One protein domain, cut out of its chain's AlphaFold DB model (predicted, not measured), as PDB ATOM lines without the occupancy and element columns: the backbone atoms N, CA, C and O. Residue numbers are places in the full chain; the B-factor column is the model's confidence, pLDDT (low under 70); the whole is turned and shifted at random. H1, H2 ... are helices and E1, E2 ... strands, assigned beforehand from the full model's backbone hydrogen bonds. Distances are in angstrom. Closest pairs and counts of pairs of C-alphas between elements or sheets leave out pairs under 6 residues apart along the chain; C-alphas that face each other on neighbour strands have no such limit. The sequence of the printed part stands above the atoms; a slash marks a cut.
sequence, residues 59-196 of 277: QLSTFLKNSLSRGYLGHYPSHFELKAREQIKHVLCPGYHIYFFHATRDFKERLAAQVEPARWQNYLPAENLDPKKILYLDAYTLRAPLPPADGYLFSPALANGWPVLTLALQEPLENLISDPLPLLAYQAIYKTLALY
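What this domain is: This is residues 59 to 196 of the 277 residues of an uncharacterized protein of Spirochaetae bacterium HGW-Spirochaetae-6 (UniProt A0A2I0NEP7). A small twisted sheet of four strands has two helices, H2 and H6, side by side over one of its faces, and H1 packs on H6 as a further row away from the sheet. The short helices H4 and H5 lie near one end of the strands, and H3 with the loop of residues 114 to 133 lies far from H1, so that H1 and this loop make the two ends of the longest axis. The printed part has 138 residues, with six named helices and four named strands in the order H1, H2, E1, H3, E2, H4, E3, H5, E4, H6. The sheet runs E1, E4, E3, E2 and is mixed; the class is mixed, helices and strands. The whole is compact, with a radius of gyration of the C-alphas of 15.1 A and spans of 46 by 33 by 26 A.

Where its parts are: H1, residues 59 to 68, begins at C-alpha 59 at (-3.241, -47.281, 65.343) and is 14.4 A long from first to last C-alpha. H2, residues 79 to 91, measures 18.2 A. E1, residues 97 to 102, measures 17.4 A and starts at C-alpha 97 at (4.101, -42.045, 38.662). H3 is residues 106 to 113, 10.4 A. E2 is residues 134 to 137, 9.5 A, and H4 is residues 140 to 143, 5.2 A. E3 is residues 151 to 154, 9.9 A, and H5 is residues 156 to 159, 5.2 A. E4, residues 164 to 169, measures 16.5 A. H6, residues 183 to 195, measures 18.3 A and ends at C-alpha 195 at (1.628, -41.817, 61.380).

How they stand to each other: H6 is the hub, touching H1, H2 and H5. H1 and H6 run opposite ways at a shallow tilt of 19 degrees, with the C-alphas of Leu 64 and Leu 184 closest at 6.1 A. H2 and H6 run the same way at a shallow tilt of 32 degrees, only just short of steep; their closest C-alphas, of Ala 84 and Tyr 190, are 4.6 A apart. H1 and H2 are apart, and H1 is not on the sheet. H2 and H6 on one face of the sheet make two layers, helices over a sheet. H2 has a height over the sheet of 9.7 A and lies over E1. H5 touches H6, with the C-alphas of Ala 159 and Ile 189 closest at 4.1 A. H3, H4 and H5 each only graze the sheet, H4 only just, with 5 pairs of C-alphas within 10 A. The edge strand E1 is antiparallel to E4, with N 97 and O 169 at 2.7 A, within hydrogen-bond range. E4 is antiparallel to E3, with N 152 and O 168 at 2.8 A. E3 is parallel to the other edge strand, E2, with N 137 and O 153 at 2.8 A. E2, H4 and E3 form a strand-helix-strand unit, two parallel neighbour strands with a helix between, and its crossover is right-handed. E1, H3 and E2 form a split unit, with E4 and E3 between its strands, also right-handed. Every O i to N i+4 pair is within hydrogen-bond range in H1, H2, H3 and H6; H4 and H5 are too short for such a pair.

The domain as a whole: The two C-alphas farthest apart, those of Thr 62 and Ala 118, are 46.3 A apart. The printed part has no cut. The links from H3 to E2, 20 residues, and from E4 to H6, 13 residues, are long. The mean pLDDT of the printed part is 77.5; residue 74, residues 104 to 134 and residue 175 are under 70, and H3 has a mean of 52.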
ATOM      1  N   GLN A  59      -2.403 -47.949  66.342       92.00
ATOM      2  CA  GLN A  59      -3.241 -47.281  65.343       92.00
ATOM      3  C   GLN A  59      -3.253 -48.029  64.003       92.00
ATOM      4  O   GLN A  59      -4.324 -48.269  63.446       92.00
ATOM      5  N   LEU A  60      -2.081 -48.459  63.519       93.19
ATOM      6  CA  LEU A  60      -1.969 -49.264  62.301       93.19
ATOM      7  C   LEU A  60      -2.701 -50.603  62.461       93.19
ATOM      8  O   LEU A  60      -3.442 -51.023  61.584       93.19
ATOM      9  N   SER A  61      -2.556 -51.248  63.610       92.62
ATOM     10  CA  SER A  61      -3.095 -52.588  63.851       92.62
ATOM     11  C   SER A  61      -4.612 -52.576  63.999       92.62
ATOM     12  O   SER A  61      -5.288 -53.441  63.448       92.62
ATOM     13  N   THR A  62      -5.167 -51.572  64.681       93.06
ATOM     14  CA  THR A  62      -6.616 -51.330  64.705       93.06
ATOM     15  C   THR A  62      -7.142 -51.085  63.295       93.06
ATOM     16  O   THR A  62      -8.153 -51.665  62.907       93.06
ATOM     17  N   PHE A  63      -6.433 -50.278  62.504       90.31
ATOM     18  CA  PHE A  63      -6.826 -50.003  61.128       90.31
ATOM     19  C   PHE A  63      -6.839 -51.273  60.270       90.31
ATOM     20  O   PHE A  63      -7.850 -51.562  59.642       90.31
ATOM     21  N   LEU A  64      -5.774 -52.079  60.312       91.06
ATOM     22  CA  LEU A  64      -5.677 -53.329  59.554       91.06
ATOM     23  C   LEU A  64      -6.729 -54.363  59.981       91.06
ATOM     24  O   LEU A  64      -7.290 -55.040  59.125       91.06
ATOM     25  N   LYS A  65      -7.054 -54.464  61.278       91.88
ATOM     26  CA  LYS A  65      -8.141 -55.336  61.767       91.88
ATOM     27  C   LYS A  65      -9.502 -54.932  61.201       91.88
ATOM     28  O   LYS A  65     -10.233 -55.786  60.708       91.88
ATOM     29  N   ASN A  66      -9.810 -53.636  61.229       90.00
ATOM     30  CA  ASN A  66     -11.058 -53.097  60.678       90.00
ATOM     31  C   ASN A  66     -11.152 -53.272  59.159       90.00
ATOM     32  O   ASN A  66     -12.241 -53.261  58.589       90.00
ATOM     33  N   SER A  67     -10.013 -53.381  58.490       86.12
ATOM     34  CA  SER A  67      -9.963 -53.657  57.064       86.12
ATOM     35  C   SER A  67     -10.131 -55.130  56.755       86.12
ATOM     36  O   SER A  67     -10.914 -55.469  55.878       86.12
ATOM     37  N   LEU A  68      -9.465 -56.002  57.516       89.50
ATOM     38  CA  LEU A  68      -9.642 -57.449  57.420       89.50
ATOM     39  C   LEU A  68     -11.110 -57.849  57.569       89.50
ATOM     40  O   LEU A  68     -11.586 -58.693  56.815       89.50
ATOM     41  N   SER A  69     -11.850 -57.201  58.474       89.19
ATOM     42  CA  SER A  69     -13.282 -57.467  58.655       89.19
ATOM     43  C   SER A  69     -14.147 -57.087  57.444       89.19
ATOM     44  O   SER A  69     -15.308 -57.474  57.395       89.19
ATOM     45  N   ARG A  70     -13.617 -56.318  56.481       82.19
ATOM     46  CA  ARG A  70     -14.297 -55.936  55.229       82.19
ATOM     47  C   ARG A  70     -13.895 -56.813  54.040       82.19
ATOM     48  O   ARG A  70     -14.445 -56.636  52.959       82.19
ATOM     49  N   GLY A  71     -12.945 -57.727  54.231       82.44
ATOM     50  CA  GLY A  71     -12.377 -58.564  53.179       82.44
ATOM     51  C   GLY A  71     -10.882 -58.321  52.982       82.44
ATOM     52  O   GLY A  71     -10.367 -57.216  53.151       82.44
ATOM     53  N   TYR A  72     -10.172 -59.393  52.638       78.69
ATOM     54  CA  TYR A  72      -8.717 -59.385  52.471       78.69
ATOM     55  C   TYR A  72      -8.281 -59.065  51.036       78.69
ATOM     56  O   TYR A  72      -7.348 -58.286  50.822       78.69
ATOM     57  N   LEU A  73      -8.964 -59.665  50.059       74.31
ATOM     58  CA  LEU A  73      -8.597 -59.608  48.651       74.31
ATOM     59  C   LEU A  73      -9.669 -58.854  47.867       74.31
ATOM     60  O   LEU A  73     -10.848 -59.196  47.929       74.31
ATOM     61  N   GLY A  74      -9.249 -57.819  47.146       67.62
ATOM     62  CA  GLY A  74     -10.062 -57.177  46.124       67.62
ATOM     63  C   GLY A  74      -9.544 -57.606  44.759       67.62
ATOM     64  O   GLY A  74      -8.364 -57.425  44.480       67.62
ATOM     65  N   HIS A  75     -10.409 -58.161  43.913       72.19
ATOM     66  CA  HIS A  75     -10.076 -58.433  42.507       72.19
ATOM     67  C   HIS A  75     -10.106 -57.169  41.635       72.19
ATOM     68  O   HIS A  75      -9.732 -57.210  40.468       72.19
ATOM     69  N   TYR A  76     -10.549 -56.049  42.208       80.50
ATOM     70  CA  TYR A  76     -10.721 -54.769  41.537       80.50
ATOM     71  C   TYR A  76      -9.846 -53.692  42.185       80.50
ATOM     72  O   TYR A  76      -9.533 -53.806  43.379       80.50
ATOM     73  N   PRO A  77      -9.504 -52.625  41.437       80.06
ATOM     74  CA  PRO A  77      -8.812 -51.466  41.983       80.06
ATOM     75  C   PRO A  77      -9.500 -50.956  43.249       80.06
ATOM     76  O   PRO A  77     -10.722 -50.799  43.300       80.06
ATOM     77  N   SER A  78      -8.713 -50.699  44.290       85.31
ATOM     78  CA  SER A  78      -9.246 -50.248  45.573       85.31
ATOM     79  C   SER A  78      -9.057 -48.743  45.744       85.31
ATOM     80  O   SER A  78      -8.025 -48.183  45.383       85.31
ATOM     81  N   HIS A  79      -9.994 -48.070  46.419       89.19
ATOM     82  CA  HIS A  79      -9.785 -46.677  46.838       89.19
ATOM     83  C   HIS A  79      -8.497 -46.527  47.684       89.19
ATOM     84  O   HIS A  79      -7.870 -45.465  47.714       89.19
ATOM     85  N   PHE A  80      -8.090 -47.566  48.417       89.81
ATOM     86  CA  PHE A  80      -6.889 -47.505  49.251       89.81
ATOM     87  C   PHE A  80      -5.603 -47.477  48.439       89.81
ATOM     88  O   PHE A  80      -4.656 -46.830  48.873       89.81
ATOM     89  N   GLU A  81      -5.588 -48.100  47.264       91.75
ATOM     90  CA  GLU A  81      -4.487 -47.969  46.319       91.75
ATOM     91  C   GLU A  81      -4.298 -46.503  45.924       91.75
ATOM     92  O   GLU A  81      -3.207 -45.964  46.091       91.75
ATOM     93  N   LEU A  82      -5.372 -45.823  45.502       92.50
ATOM     94  CA  LEU A  82      -5.324 -44.398  45.159       92.50
ATOM     95  C   LEU A  82      -4.818 -43.555  46.338       92.50
ATOM     96  O   LEU A  82      -3.900 -42.758  46.180       92.50
ATOM     97  N   LYS A  83      -5.340 -43.791  47.550       94.38
ATOM     98  CA  LYS A  83      -4.870 -43.106  48.770       94.38
ATOM     99  C   LYS A  83      -3.389 -43.346  49.052       94.38
ATOM    100  O   LYS A  83      -2.702 -42.414  49.451       94.38
ATOM    101  N   ALA A  84      -2.905 -44.574  48.882       94.94
ATOM    102  CA  ALA A  84      -1.499 -44.895  49.085       94.94
ATOM    103  C   ALA A  84      -0.618 -44.165  48.063       94.94
ATOM    104  O   ALA A  84       0.365 -43.543  48.458       94.94
ATOM    105  N   ARG A  85      -1.000 -44.176  46.776       95.19
ATOM    106  CA  ARG A  85      -0.293 -43.459  45.699       95.19
ATOM    107  C   ARG A  85      -0.209 -41.968  45.990       95.19
ATOM    108  O   ARG A  85       0.885 -41.415  45.981       95.19
ATOM    109  N   GLU A  86      -1.339 -41.339  46.292       94.81
ATOM    110  CA  GLU A  86      -1.390 -39.903  46.574       94.81
ATOM    111  C   GLU A  86      -0.592 -39.541  47.829       94.81
ATOM    112  O   GLU A  86       0.138 -38.554  47.831       94.81
ATOM    113  N   GLN A  87      -0.633 -40.380  48.870       94.00
ATOM    114  CA  GLN A  87       0.174 -40.159  50.067       94.00
ATOM    115  C   GLN A  87       1.677 -40.268  49.776       94.00
ATOM    116  O   GLN A  87       2.447 -39.457  50.284       94.00
ATOM    117  N   ILE A  88       2.108 -41.235  48.958       94.00
ATOM    118  CA  ILE A  88       3.515 -41.365  48.548       94.00
ATOM    119  C   ILE A  88       3.947 -40.147  47.730       94.00
ATOM    120  O   ILE A  88       4.972 -39.546  48.045       94.00
ATOM    121  N   LYS A  89       3.156 -39.741  46.729       93.25
ATOM    122  CA  LYS A  89       3.444 -38.546  45.921       93.25
ATOM    123  C   LYS A  89       3.563 -37.303  46.794       93.25
ATOM    124  O   LYS A  89       4.525 -36.562  46.678       93.25
ATOM    125  N   HIS A  90       2.609 -37.092  47.695       91.44
ATOM    126  CA  HIS A  90       2.587 -35.910  48.549       91.44
ATOM    127  C   HIS A  90       3.752 -35.883  49.549       91.44
ATOM    128  O   HIS A  90       4.359 -34.839  49.760       91.44
ATOM    129  N   VAL A  91       4.045 -37.012  50.204       89.38
ATOM    130  CA  VAL A  91       5.034 -37.060  51.293       89.38
ATOM    131  C   VAL A  91       6.465 -37.201  50.776       89.38
ATOM    132  O   VAL A  91       7.380 -36.676  51.405       89.38
ATOM    133  N   LEU A  92       6.672 -37.928  49.677       89.50
ATOM    134  CA  LEU A  92       8.004 -38.363  49.252       89.50
ATOM    135  C   LEU A  92       8.403 -37.822  47.884       89.50
ATOM    136  O   LEU A  92       9.481 -37.254  47.761       89.50
ATOM    137  N   CYS A  93       7.568 -37.999  46.861       90.38
ATOM    138  CA  CYS A  93       7.956 -37.721  45.475       90.38
ATOM    139  C   CYS A  93       6.829 -37.049  44.663       90.38
ATOM    140  O   CYS A  93       6.148 -37.705  43.867       90.38
ATOM    141  N   PRO A  94       6.617 -35.728  44.835       90.25
ATOM    142  CA  PRO A  94       5.596 -34.997  44.090       90.25
ATOM    143  C   PRO A  94       5.861 -35.046  42.584       90.25
ATOM    144  O   PRO A  94       6.991 -34.843  42.149       90.25
ATOM    145  N   GLY A  95       4.820 -35.306  41.791       89.12
ATOM    146  CA  GLY A  95       4.918 -35.375  40.326       89.12
ATOM    147  C   GLY A  95       5.342 -36.733  39.758       89.12
ATOM    148  O   GLY A  95       5.433 -36.858  38.546       89.12
ATOM    149  N   TYR A  96       5.556 -37.755  40.594       92.31
ATOM    150  CA  TYR A  96       5.979 -39.076  40.125       92.31
ATOM    151  C   TYR A  96       4.788 -40.012  39.888       92.31
ATOM    152  O   TYR A  96       3.792 -40.021  40.621       92.31
ATOM    153  N   HIS A  97       4.931 -40.874  38.891       91.12
ATOM    154  CA  HIS A  97       4.101 -42.045  38.662       91.12
ATOM    155  C   HIS A  97       4.535 -43.166  39.599       91.12
ATOM    156  O   HIS A  97       5.703 -43.537  39.635       91.12
ATOM    157  N   ILE A  98       3.590 -43.705  40.364       92.94
ATOM    158  CA  ILE A  98       3.850 -44.760  41.348       92.94
ATOM    159  C   ILE A  98       3.508 -46.117  40.728       92.94
ATOM    160  O   ILE A  98       2.599 -46.203  39.908       92.94
ATOM    161  N   TYR A  99       4.176 -47.184  41.145       90.50
ATOM    162  CA  TYR A  99       3.863 -48.576  40.822       90.50
ATOM    163  C   TYR A  99       4.170 -49.445  42.044       90.50
ATOM    164  O   TYR A  99       5.096 -49.148  42.801       90.50
ATOM    165  N   PHE A 100       3.397 -50.507  42.255       89.88
ATOM    166  CA  PHE A 100       3.546 -51.384  43.418       89.88
ATOM    167  C   PHE A 100       3.809 -52.824  43.010       89.88
ATOM    168  O   PHE A 100       3.215 -53.301  42.048       89.88
ATOM    169  N   PHE A 101       4.646 -53.513  43.781       85.56
ATOM    170  CA  PHE A 101       5.056 -54.885  43.500       85.56
ATOM    171  C   PHE A 101       5.168 -55.711  44.776       85.56
ATOM    172  O   PHE A 101       5.524 -55.188  45.839       85.56
ATOM    173  N   HIS A 102       4.907 -57.013  44.674       81.06
ATOM    174  CA  HIS A 102       5.224 -57.944  45.756       81.06
ATOM    175  C   HIS A 102       6.745 -58.070  45.882       81.06
ATOM    176  O   HIS A 102       7.450 -58.284  44.898       81.06
ATOM    177  N   ALA A 103       7.277 -57.948  47.102       70.94
ATOM    178  CA  ALA A 103       8.726 -57.911  47.323       70.94
ATOM    179  C   ALA A 103       9.448 -59.232  47.010       70.94
ATOM    180  O   ALA A 103      10.675 -59.250  46.927       70.94
ATOM    181  N   THR A 104       8.727 -60.338  46.820       55.34
ATOM    182  CA  THR A 104       9.324 -61.646  46.545       55.34
ATOM    183  C   THR A 104       8.813 -62.233  45.232       55.34
ATOM    184  O   THR A 104       7.644 -62.592  45.123       55.34
ATOM    185  N   ARG A 105       9.765 -62.384  44.299       47.75
ATOM    186  CA  ARG A 105       9.773 -63.137  43.027       47.75
ATOM    187  C   ARG A 105       9.468 -62.370  41.727       47.75
ATOM    188  O   ARG A 105      10.270 -62.474  40.812       47.75
ATOM    189  N   ASP A 106       8.465 -61.498  41.668       52.19
ATOM    190  CA  ASP A 106       7.948 -61.039  40.360       52.19
ATOM    191  C   ASP A 106       8.408 -59.651  39.872       52.19
ATOM    192  O   ASP A 106       8.293 -59.361  38.684       52.19
ATOM    193  N   PHE A 107       8.979 -58.788  40.719       56.38
ATOM    194  CA  PHE A 107       9.366 -57.434  40.280       56.38
ATOM    195  C   PHE A 107      10.451 -57.441  39.189       56.38
ATOM    196  O   PHE A 107      10.352 -56.719  38.201       56.38
ATOM    197  N   LYS A 108      11.486 -58.275  39.357       52.12
ATOM    198  CA  LYS A 108      12.624 -58.348  38.426       52.12
ATOM    199  C   LYS A 108      12.242 -59.008  37.110       52.12
ATOM    200  O   LYS A 108      12.631 -58.519  36.060       52.12
ATOM    201  N   GLU A 109      11.466 -60.086  37.176       50.28
ATOM    202  CA  GLU A 109      11.020 -60.835  36.000       50.28
ATOM    203  C   GLU A 109      10.019 -60.016  35.171       50.28
ATOM    204  O   GLU A 109      10.154 -59.946  33.952       50.28
ATOM    205  N   ARG A 110       9.076 -59.308  35.812       53.69
ATOM    206  CA  ARG A 110       8.076 -58.471  35.118       53.69
ATOM    207  C   ARG A 110       8.670 -57.210  34.503       53.69
ATOM    208  O   ARG A 110       8.323 -56.867  33.376       53.69
ATOM    209  N   LEU A 111       9.580 -56.539  35.211       52.56
ATOM    210  CA  LEU A 111      10.237 -55.337  34.699       52.56
ATOM    211  C   LEU A 111      11.243 -55.676  33.579       52.56
ATOM    212  O   LEU A 111      11.340 -54.929  32.609       52.56
ATOM    213  N   ALA A 112      11.911 -56.836  33.656       50.00
ATOM    214  CA  ALA A 112      12.793 -57.342  32.600       50.00
ATOM    215  C   ALA A 112      12.060 -57.944  31.386       50.00
ATOM    216  O   ALA A 112      12.591 -57.922  30.282       50.00
ATOM    217  N   ALA A 113      10.840 -58.466  31.543       50.41
ATOM    218  CA  ALA A 113      10.048 -58.989  30.422       50.41
ATOM    219  C   ALA A 113       9.470 -57.886  29.516       50.41
ATOM    220  O   ALA A 113       9.144 -58.145  28.360       50.41
ATOM    221  N   GLN A 114       9.338 -56.659  30.027       50.84
ATOM    222  CA  GLN A 114       8.798 -55.512  29.288       50.84
ATOM    223  C   GLN A 114       9.883 -54.542  28.782       50.84
ATOM    224  O   GLN A 114       9.564 -53.556  28.118       50.84
ATOM    225  N   VAL A 115      11.160 -54.811  29.081       49.28
ATOM    226  CA  VAL A 115      12.320 -53.980  28.720       49.28
ATOM    227  C   VAL A 115      13.504 -54.902  28.403       49.28
ATOM    228  O   VAL A 115      13.900 -55.661  29.274       49.28
ATOM    229  N   GLU A 116      14.087 -54.830  27.196       43.03
ATOM    230  CA  GLU A 116      15.027 -55.841  26.660       43.03
ATOM    231  C   GLU A 116      16.076 -56.435  27.650       43.03
ATOM    232  O   GLU A 116      16.752 -55.684  28.365       43.03
ATOM    233  N   PRO A 117      16.318 -57.771  27.621       40.03
ATOM    234  CA  PRO A 117      17.168 -58.517  28.566       40.03
ATOM    235  C   PRO A 117      18.630 -58.064  28.706       40.03
ATOM    236  O   PRO A 117      19.213 -58.219  29.781       40.03
ATOM    237  N   ALA A 118      19.235 -57.477  27.667       45.28
ATOM    238  CA  ALA A 118      20.626 -57.005  27.705       45.28
ATOM    239  C   ALA A 118      20.848 -55.834  28.685       45.28
ATOM    240  O   ALA A 118      21.981 -55.554  29.069       45.28
ATOM    241  N   ARG A 119      19.773 -55.172  29.138       43.94
ATOM    242  CA  ARG A 119      19.834 -54.090  30.127       43.94
ATOM    243  C   ARG A 119      19.877 -54.571  31.578       43.94
ATOM    244  O   ARG A 119      20.145 -53.737  32.420       43.94
ATOM    245  N   TRP A 120      19.638 -55.849  31.904       41.81
ATOM    246  CA  TRP A 120      19.317 -56.283  33.285       41.81
ATOM    247  C   TRP A 120      20.411 -56.980  34.094       41.81
ATOM    248  O   TRP A 120      20.190 -57.253  35.276       41.81
ATOM    249  N   GLN A 121      21.590 -57.241  33.530       38.41
ATOM    250  CA  GLN A 121      22.596 -58.114  34.161       38.41
ATOM    251  C   GLN A 121      23.244 -57.580  35.454       38.41
ATOM    252  O   GLN A 121      24.083 -58.259  36.034       38.41
ATOM    253  N   ASN A 122      22.785 -56.443  35.977       37.53
ATOM    254  CA  ASN A 122      23.422 -55.761  37.092       37.53
ATOM    255  C   ASN A 122      22.479 -55.302  38.248       37.53
ATOM    256  O   ASN A 122      22.769 -54.330  38.956       37.53
ATOM    257  N   TYR A 123      21.320 -55.955  38.459       41.41
ATOM    258  CA  TYR A 123      20.285 -55.532  39.458       41.41
ATOM    259  C   TYR A 123      20.164 -56.355  40.713       41.41
ATOM    260  O   TYR A 123      19.258 -56.186  41.536       41.41
ATOM    261  N   LEU A 124      21.112 -57.244  40.871       48.25
ATOM    262  CA  LEU A 124      21.476 -57.858  42.123       48.25
ATOM    263  C   LEU A 124      22.983 -57.680  42.206       48.25
ATOM    264  O   LEU A 124      23.625 -57.721  41.164       48.25
ATOM    265  N   PRO A 125      23.503 -57.350  43.391       39.00
ATOM    266  CA  PRO A 125      24.666 -56.487  43.559       39.00
ATOM    267  C   PRO A 125      25.805 -56.828  42.593       39.00
ATOM    268  O   PRO A 125      26.538 -57.784  42.815       39.00
ATOM    269  N   ALA A 126      25.881 -56.020  41.532       36.88
ATOM    270  CA  ALA A 126      27.036 -55.620  40.734       36.88
ATOM    271  C   ALA A 126      26.507 -54.692  39.615       36.88
ATOM    272  O   ALA A 126      26.274 -55.147  38.515       36.88
ATOM    273  N   GLU A 127      26.212 -53.431  39.961       40.47
ATOM    274  CA  GLU A 127      26.284 -52.196  39.139       40.47
ATOM    275  C   GLU A 127      25.860 -52.211  37.641       40.47
ATOM    276  O   GLU A 127      26.654 -52.581  36.785       40.47
ATOM    277  N   ASN A 128      24.630 -51.733  37.316       36.03
ATOM    278  CA  ASN A 128      24.148 -51.178  36.011       36.03
ATOM    279  C   ASN A 128      22.905 -51.684  35.192       36.03
ATOM    280  O   ASN A 128      23.014 -52.574  34.356       36.03
ATOM    281  N   LEU A 129      21.735 -51.007  35.277       39.19
ATOM    282  CA  LEU A 129      20.555 -51.117  34.336       39.19
ATOM    283  C   LEU A 129      20.953 -50.016  33.381       39.19
ATOM    284  O   LEU A 129      22.103 -49.955  32.979       39.19
ATOM    285  N   ASP A 130      20.159 -48.977  33.206       47.75
ATOM    286  CA  ASP A 130      20.782 -47.710  33.522       47.75
ATOM    287  C   ASP A 130      20.559 -47.431  35.020       47.75
ATOM    288  O   ASP A 130      19.505 -46.932  35.421       47.75
ATOM    289  N   PRO A 131      21.507 -47.805  35.894       47.91
ATOM    290  CA  PRO A 131      21.415 -47.563  37.336       47.91
ATOM    291  C   PRO A 131      21.630 -46.092  37.665       47.91
ATOM    292  O   PRO A 131      21.556 -45.720  38.829       47.91
ATOM    293  N   LYS A 132      21.958 -45.262  36.665       43.00
ATOM    294  CA  LYS A 132      22.282 -43.859  36.865       43.00
ATOM    295  C   LYS A 132      21.030 -43.019  37.131       43.00
ATOM    296  O   LYS A 132      21.166 -41.840  37.426       43.00
ATOM    297  N   LYS A 133      19.828 -43.609  37.029       52.88
ATOM    298  CA  LYS A 133      18.542 -42.895  37.025       52.88
ATOM    299  C   LYS A 133      17.551 -43.316  38.116       52.88
ATOM    300  O   LYS A 133      16.833 -42.458  38.621       52.88
ATOM    301  N   ILE A 134      17.506 -44.595  38.505       67.50
ATOM    302  CA  ILE A 134      16.603 -45.088  39.564       67.50
ATOM    303  C   ILE A 134      17.398 -45.347  40.841       67.50
ATOM    304  O   ILE A 134      18.265 -46.219  40.875       67.50
ATOM    305  N   LEU A 135      17.061 -44.630  41.909       75.12
ATOM    306  CA  LEU A 135      17.715 -44.763  43.202       75.12
ATOM    307  C   LEU A 135      16.981 -45.755  44.111       75.12
ATOM    308  O   LEU A 135      15.793 -45.592  44.394       75.12
ATOM    309  N   TYR A 136      17.696 -46.757  44.625       77.56
ATOM    310  CA  TYR A 136      17.159 -47.646  45.655       77.56
ATOM    311  C   TYR A 136      17.209 -46.978  47.026       77.56
ATOM    312  O   TYR A 136      18.263 -46.520  47.469       77.56
ATOM    313  N   LEU A 137      16.073 -46.959  47.711       77.44
ATOM    314  CA  LEU A 137      15.926 -46.324  49.004       77.44
ATOM    315  C   LEU A 137      15.294 -47.296  50.007       77.44
ATOM    316  O   LEU A 137      14.212 -47.853  49.802       77.44
ATOM    317  N   ASP A 138      15.981 -47.494  51.127       77.12
ATOM    318  CA  ASP A 138      15.527 -48.372  52.203       77.12
ATOM    319  C   ASP A 138      14.801 -47.582  53.317       77.12
ATOM    320  O   ASP A 138      14.168 -46.557  53.048       77.12
ATOM    321  N   ALA A 139      14.862 -48.036  54.569       74.88
ATOM    322  CA  ALA A 139      14.433 -47.271  55.738       74.88
ATOM    323  C   ALA A 139      14.939 -45.807  55.772       74.88
ATOM    324  O   ALA A 139      14.272 -44.963  56.381       74.88
ATOM    325  N   TYR A 140      16.048 -45.478  55.094       72.81
ATOM    326  CA  TYR A 140      16.537 -44.108  54.894       72.81
ATOM    327  C   TYR A 140      15.513 -43.200  54.199       72.81
ATOM    328  O   TYR A 140      15.453 -42.015  54.521       72.81
ATOM    329  N   THR A 141      14.671 -43.738  53.309       73.25
ATOM    330  CA  THR A 141      13.712 -42.975  52.485       73.25
ATOM    331  C   THR A 141      12.882 -41.985  53.291       73.25
ATOM    332  O   THR A 141      12.770 -40.817  52.944       73.25
ATOM    333  N   LEU A 142      12.251 -42.465  54.365       79.25
ATOM    334  CA  LEU A 142      11.321 -41.657  55.154       79.25
ATOM    335  C   LEU A 142      12.065 -40.607  55.987       79.25
ATOM    336  O   LEU A 142      11.496 -39.614  56.439       79.25
ATOM    337  N   ARG A 143      13.348 -40.855  56.239       77.25
ATOM    338  CA  ARG A 143      14.163 -40.191  57.254       77.25
ATOM    339  C   ARG A 143      15.046 -39.096  56.660       77.25
ATOM    340  O   ARG A 143      15.294 -38.101  57.338       77.25
ATOM    341  N   ALA A 144      15.459 -39.232  55.405       74.81
ATOM    342  CA  ALA A 144      16.295 -38.272  54.693       74.81
ATOM    343  C   ALA A 144      15.513 -37.557  53.573       74.81
ATOM    344  O   ALA A 144      14.505 -38.076  53.099       74.81
ATOM    345  N   PRO A 145      15.929 -36.348  53.153       78.25
ATOM    346  CA  PRO A 145      15.474 -35.784  51.886       78.25
ATOM    347  C   PRO A 145      15.803 -36.731  50.726       78.25
ATOM    348  O   PRO A 145      16.878 -37.334  50.716       78.25
ATOM    349  N   LEU A 146      14.897 -36.841  49.750       83.88
ATOM    350  CA  LEU A 146      15.195 -37.581  48.529       83.88
ATOM    351  C   LEU A 146      16.209 -36.787  47.690       83.88
ATOM    352  O   LEU A 146      15.993 -35.593  47.464       83.88
ATOM    353  N   PRO A 147      17.316 -37.401  47.248       81.62
ATOM    354  CA  PRO A 147      18.234 -36.753  46.319       81.62
ATOM    355  C   PRO A 147      17.604 -36.683  44.920       81.62
ATOM    356  O   PRO A 147      16.746 -37.506  44.618       81.62
ATOM    357  N   PRO A 148      18.030 -35.756  44.046       82.00
ATOM    358  CA  PRO A 148      17.514 -35.678  42.682       82.00
ATOM    359  C   PRO A 148      17.816 -36.971  41.910       82.00
ATOM    360  O   PRO A 148      18.976 -37.364  41.782       82.00
ATOM    361  N   ALA A 149      16.770 -37.624  41.406       83.38
ATOM    362  CA  ALA A 149      16.848 -38.828  40.585       83.38
ATOM    363  C   ALA A 149      15.656 -38.889  39.617       83.38
ATOM    364  O   ALA A 149      14.604 -38.307  39.885       83.38
ATOM    365  N   ASP A 150      15.795 -39.633  38.524       80.31
ATOM    366  CA  ASP A 150      14.718 -39.838  37.542       80.31
ATOM    367  C   ASP A 150      13.681 -40.866  38.043       80.31
ATOM    368  O   ASP A 150      12.543 -40.921  37.567       80.31
ATOM    369  N   GLY A 151      14.052 -41.664  39.050       87.06
ATOM    370  CA  GLY A 151      13.166 -42.598  39.727       87.06
ATOM    371  C   GLY A 151      13.653 -43.045  41.102       87.06
ATOM    372  O   GLY A 151      14.826 -42.910  41.451       87.06
ATOM    373  N   TYR A 152      12.744 -43.642  41.870       86.75
ATOM    374  CA  TYR A 152      13.009 -44.188  43.199       86.75
ATOM    375  C   TYR A 152      12.405 -45.577  43.356       86.75
ATOM    376  O   TYR A 152      11.255 -45.799  42.988       86.75
ATOM    377  N   LEU A 153      13.142 -46.494  43.972       86.56
ATOM    378  CA  LEU A 153      12.634 -47.792  44.397       86.56
ATOM    379  C   LEU A 153      12.656 -47.866  45.921       86.56
ATOM    380  O   LEU A 153      13.718 -47.960  46.529       86.56
ATOM    381  N   PHE A 154      11.478 -47.830  46.531       87.69
ATOM    382  CA  PHE A 154      11.311 -47.831  47.975       87.69
ATOM    383  C   PHE A 154      11.103 -49.242  48.531       87.69
ATOM    384  O   PHE A 154      10.323 -50.039  47.998       87.69
ATOM    385  N   SER A 155      11.773 -49.515  49.649       85.50
ATOM    386  CA  SER A 155      11.670 -50.768  50.408       85.50
ATOM    387  C   SER A 155      10.341 -50.933  51.183       85.50
ATOM    388  O   SER A 155       9.584 -49.965  51.342       85.50
ATOM    389  N   PRO A 156      10.109 -52.116  51.794       88.56
ATOM    390  CA  PRO A 156       9.011 -52.377  52.736       88.56
ATOM    391  C   PRO A 156       8.861 -51.401  53.912       88.56
ATOM    392  O   PRO A 156       7.841 -51.433  54.604       88.56
ATOM    393  N   ALA A 157       9.840 -50.521  54.158       89.88
ATOM    394  CA  ALA A 157       9.753 -49.488  55.187       89.88
ATOM    395  C   ALA A 157       8.516 -48.588  55.034       89.88
ATOM    396  O   ALA A 157       7.894 -48.236  56.038       89.88
ATOM    397  N   LEU A 158       8.105 -48.275  53.798       91.81
ATOM    398  CA  LEU A 158       6.895 -47.480  53.549       91.81
ATOM    399  C   LEU A 158       5.616 -48.188  53.994       91.81
ATOM    400  O   LEU A 158       4.641 -47.516  54.304       91.81
ATOM    401  N   ALA A 159       5.625 -49.520  54.051       92.56
ATOM    402  CA  ALA A 159       4.502 -50.351  54.471       92.56
ATOM    403  C   ALA A 159       4.685 -50.923  55.891       92.56
ATOM    404  O   ALA A 159       3.964 -51.844  56.278       92.56
ATOM    405  N   ASN A 160       5.660 -50.411  56.652       93.75
ATOM    406  CA  ASN A 160       6.026 -50.878  57.990       93.75
ATOM    407  C   ASN A 160       6.167 -52.414  58.081       93.75
ATOM    408  O   ASN A 160       5.553 -53.057  58.938       93.75
ATOM    409  N   GLY A 161       6.955 -52.995  57.173       88.81
ATOM    410  CA  GLY A 161       7.295 -54.421  57.167       88.81
ATOM    411  C   GLY A 161       6.406 -55.301  56.285       88.81
ATOM    412  O   GLY A 161       6.677 -56.496  56.171       88.81
ATOM    413  N   TRP A 162       5.373 -54.756  55.627       90.25
ATOM    414  CA  TRP A 162       4.670 -55.508  54.581       90.25
ATOM    415  C   TRP A 162       5.590 -55.674  53.362       90.25
ATOM    416  O   TRP A 162       6.160 -54.670  52.937       90.25
ATOM    417  N   PRO A 163       5.736 -56.880  52.779       85.75
ATOM    418  CA  PRO A 163       6.676 -57.157  51.690       85.75
ATOM    419  C   PRO A 163       6.207 -56.532  50.367       85.75
ATOM    420  O   PRO A 163       5.801 -57.224  49.437       85.75
ATOM    421  N   VAL A 164       6.257 -55.207  50.292       88.00
ATOM    422  CA  VAL A 164       5.848 -54.399  49.147       88.00
ATOM    423  C   VAL A 164       7.021 -53.540  48.723       88.00
ATOM    424  O   VAL A 164       7.587 -52.812  49.539       88.00
ATOM    425  N   LEU A 165       7.351 -53.604  47.440       87.31
ATOM    426  CA  LEU A 165       8.243 -52.652  46.799       87.31
ATOM    427  C   LEU A 165       7.408 -51.607  46.069       87.31
ATOM    428  O   LEU A 165       6.391 -51.925  45.451       87.31
ATOM    429  N   THR A 166       7.830 -50.349  46.162       90.38
ATOM    430  CA  THR A 166       7.162 -49.232  45.487       90.38
ATOM    431  C   THR A 166       8.150 -48.562  44.548       90.38
ATOM    432  O   THR A 166       9.169 -48.053  45.002       90.38
ATOM    433  N   LEU A 167       7.846 -48.541  43.256       88.00
ATOM    434  CA  LEU A 167       8.619 -47.820  42.251       88.00
ATOM    435  C   LEU A 167       7.943 -46.477  41.966       88.00
ATOM    436  O   LEU A 167       6.732 -46.424  41.779       88.00
ATOM    437  N   ALA A 168       8.720 -45.405  41.923       90.50
ATOM    438  CA  ALA A 168       8.291 -44.078  41.514       90.50
ATOM    439  C   ALA A 168       9.141 -43.614  40.328       90.50
ATOM    440  O   ALA A 168      10.363 -43.726  40.382       90.50
ATOM    441  N   LEU A 169       8.520 -43.080  39.279       87.12
ATOM    442  CA  LEU A 169       9.196 -42.580  38.075       87.12
ATOM    443  C   LEU A 169       8.655 -41.203  37.692       87.12
ATOM    444  O   LEU A 169       7.458 -40.970  37.838       87.12
ATOM    445  N   GLN A 170       9.510 -40.302  37.210       87.25
ATOM    446  CA  GLN A 170       9.064 -38.981  36.739       87.25
ATOM    447  C   GLN A 170       8.155 -39.082  35.510       87.25
ATOM    448  O   GLN A 170       7.208 -38.314  35.376       87.25
ATOM    449  N   GLU A 171       8.412 -40.063  34.649       83.50
ATOM    450  CA  GLU A 171       7.656 -40.306  33.424       83.50
ATOM    451  C   GLU A 171       6.881 -41.631  33.518       83.50
ATOM    452  O   GLU A 171       7.327 -42.576  34.185       83.50
ATOM    453  N   PRO A 172       5.702 -41.728  32.881       80.69
ATOM    454  CA  PRO A 172       4.960 -42.976  32.825       80.69
ATOM    455  C   PRO A 172       5.665 -43.978  31.902       80.69
ATOM    456  O   PRO A 172       6.198 -43.615  30.857       80.69
ATOM    457  N   LEU A 173       5.612 -45.262  32.257       75.88
ATOM    458  CA  LEU A 173       6.031 -46.348  31.376       75.88
ATOM    459  C   LEU A 173       4.766 -47.036  30.874       75.88
ATOM    460  O   LEU A 173       4.097 -47.712  31.651       75.88
ATOM    461  N   GLU A 174       4.436 -46.844  29.596       70.19
ATOM    462  CA  GLU A 174       3.135 -47.204  28.999       70.19
ATOM    463  C   GLU A 174       2.705 -48.662  29.240       70.19
ATOM    464  O   GLU A 174       1.513 -48.942  29.324       70.19
ATOM    465  N   ASN A 175       3.658 -49.580  29.429       68.88
ATOM    466  CA  ASN A 175       3.384 -51.007  29.620       68.88
ATOM    467  C   ASN A 175       3.525 -51.497  31.069       68.88
ATOM    468  O   ASN A 175       3.165 -52.642  31.355       68.88
ATOM    469  N   LEU A 176       4.019 -50.661  31.988       74.06
ATOM    470  CA  LEU A 176       4.317 -51.097  33.347       74.06
ATOM    471  C   LEU A 176       3.041 -51.190  34.191       74.06
ATOM    472  O   LEU A 176       2.424 -50.188  34.543       74.06
ATOM    473  N   ILE A 177       2.669 -52.410  34.573       77.06
ATOM    474  CA  ILE A 177       1.478 -52.680  35.385       77.06
ATOM    475  C   ILE A 177       1.913 -53.067  36.802       77.06
ATOM    476  O   ILE A 177       2.830 -53.864  36.987       77.06
ATOM    477  N   SER A 178       1.259 -52.486  37.814       84.19
ATOM    478  CA  SER A 178       1.487 -52.856  39.219       84.19
ATOM    479  C   SER A 178       0.981 -54.269  39.509       84.19
ATOM    480  O   SER A 178      -0.033 -54.694  38.956       84.19
ATOM    481  N   ASP A 179       1.626 -54.966  40.439       82.56
ATOM    482  CA  ASP A 179       1.082 -56.215  40.952       82.56
ATOM    483  C   ASP A 179      -0.213 -55.955  41.735       82.56
ATOM    484  O   ASP A 179      -0.315 -54.962  42.469       82.56
ATOM    485  N   PRO A 180      -1.196 -56.868  41.652       82.81
ATOM    486  CA  PRO A 180      -2.350 -56.818  42.532       82.81
ATOM    487  C   PRO A 180      -1.895 -57.102  43.968       82.81
ATOM    488  O   PRO A 180      -1.513 -58.227  44.310       82.81
ATOM    489  N   LEU A 181      -1.929 -56.083  44.829       86.50
ATOM    490  CA  LEU A 181      -1.618 -56.241  46.247       86.50
ATOM    491  C   LEU A 181      -2.887 -56.464  47.087       86.50
ATOM    492  O   LEU A 181      -3.941 -55.901  46.785       86.50
ATOM    493  N   PRO A 182      -2.794 -57.215  48.202       88.94
ATOM    494  CA  PRO A 182      -3.852 -57.277  49.200       88.94
ATOM    495  C   PRO A 182      -4.222 -55.888  49.715       88.94
ATOM    496  O   PRO A 182      -3.356 -55.029  49.895       88.94
ATOM    497  N   LEU A 183      -5.491 -55.694  50.073       88.69
ATOM    498  CA  LEU A 183      -5.997 -54.410  50.567       88.69
ATOM    499  C   LEU A 183      -5.179 -53.863  51.751       88.69
ATOM    500  O   LEU A 183      -4.925 -52.661  51.860       88.69
ATOM    501  N   LEU A 184      -4.729 -54.774  52.613       91.56
ATOM    502  CA  LEU A 184      -3.926 -54.465  53.789       91.56
ATOM    503  C   LEU A 184      -2.578 -53.830  53.455       91.56
ATOM    504  O   LEU A 184      -2.098 -53.016  54.236       91.56
ATOM    505  N   ALA A 185      -1.988 -54.157  52.307       91.94
ATOM    506  CA  ALA A 185      -0.708 -53.609  51.885       91.94
ATOM    507  C   ALA A 185      -0.819 -52.103  51.599       91.94
ATOM    508  O   ALA A 185      -0.106 -51.299  52.201       91.94
ATOM    509  N   TYR A 186      -1.782 -51.698  50.762       92.94
ATOM    510  CA  TYR A 186      -2.037 -50.280  50.465       92.94
ATOM    511  C   TYR A 186      -2.375 -49.482  51.721       92.94
ATOM    512  O   TYR A 186      -1.943 -48.346  51.917       92.94
ATOM    513  N   GLN A 187      -3.144 -50.095  52.606       92.00
ATOM    514  CA  GLN A 187      -3.534 -49.497  53.870       92.00
ATOM    515  C   GLN A 187      -2.379 -49.351  54.847       92.00
ATOM    516  O   GLN A 187      -2.298 -48.327  55.527       92.00
ATOM    517  N   ALA A 188      -1.495 -50.348  54.903       94.38
ATOM    518  CA  ALA A 188      -0.271 -50.272  55.674       94.38
ATOM    519  C   ALA A 188       0.595 -49.118  55.181       94.38
ATOM    520  O   ALA A 188       1.033 -48.326  56.006       94.38
ATOM    521  N   ILE A 189       0.745 -48.947  53.865       95.00
ATOM    522  CA  ILE A 189       1.462 -47.806  53.279       95.00
ATOM    523  C   ILE A 189       0.823 -46.480  53.690       95.00
ATOM    524  O   ILE A 189       1.459 -45.642  54.331       95.00
ATOM    525  N   TYR A 190      -0.465 -46.311  53.382       95.00
ATOM    526  CA  TYR A 190      -1.201 -45.084  53.673       95.00
ATOM    527  C   TYR A 190      -1.116 -44.697  55.157       95.00
ATOM    528  O   TYR A 190      -0.828 -43.547  55.490       95.00
ATOM    529  N   LYS A 191      -1.337 -45.655  56.069       94.81
ATOM    530  CA  LYS A 191      -1.264 -45.379  57.507       94.81
ATOM    531  C   LYS A 191       0.147 -45.227  58.031       94.81
ATOM    532  O   LYS A 191       0.324 -44.436  58.950       94.81
ATOM    533  N   THR A 192       1.128 -45.915  57.466       94.94
ATOM    534  CA  THR A 192       2.521 -45.734  57.879       94.94
ATOM    535  C   THR A 192       2.961 -44.307  57.594       94.94
ATOM    536  O   THR A 192       3.421 -43.625  58.504       94.94
ATOM    537  N   LEU A 193       2.701 -43.816  56.382       94.12
ATOM    538  CA  LEU A 193       3.000 -42.440  55.988       94.12
ATOM    539  C   LEU A 193       2.221 -41.393  56.796       94.12
ATOM    540  O   LEU A 193       2.769 -40.341  57.099       94.12
ATOM    541  N   ALA A 194       0.966 -41.667  57.164       93.19
ATOM    542  CA  ALA A 194       0.161 -40.744  57.970       93.19
ATOM    543  C   ALA A 194       0.589 -40.672  59.447       93.19
ATOM    544  O   ALA A 194       0.371 -39.656  60.100       93.19
ATOM    545  N   LEU A 195       1.141 -41.759  59.996       92.62
ATOM    546  CA  LEU A 195       1.628 -41.817  61.380       92.62
ATOM    547  C   LEU A 195       3.095 -41.405  61.502       92.62
ATOM    548  O   LEU A 195       3.562 -41.100  62.598       92.62
ATOM    549  N   TYR A 196       3.822 -41.433  60.391       90.50
ATOM    550  CA  TYR A 196       5.221 -41.077  60.362       90.50
ATOM    551  C   TYR A 196       5.406 -39.587  60.679       90.50
ATOM    552  O   TYR A 196       4.917 -38.706  59.978       90.50
TER     553      TYR A 196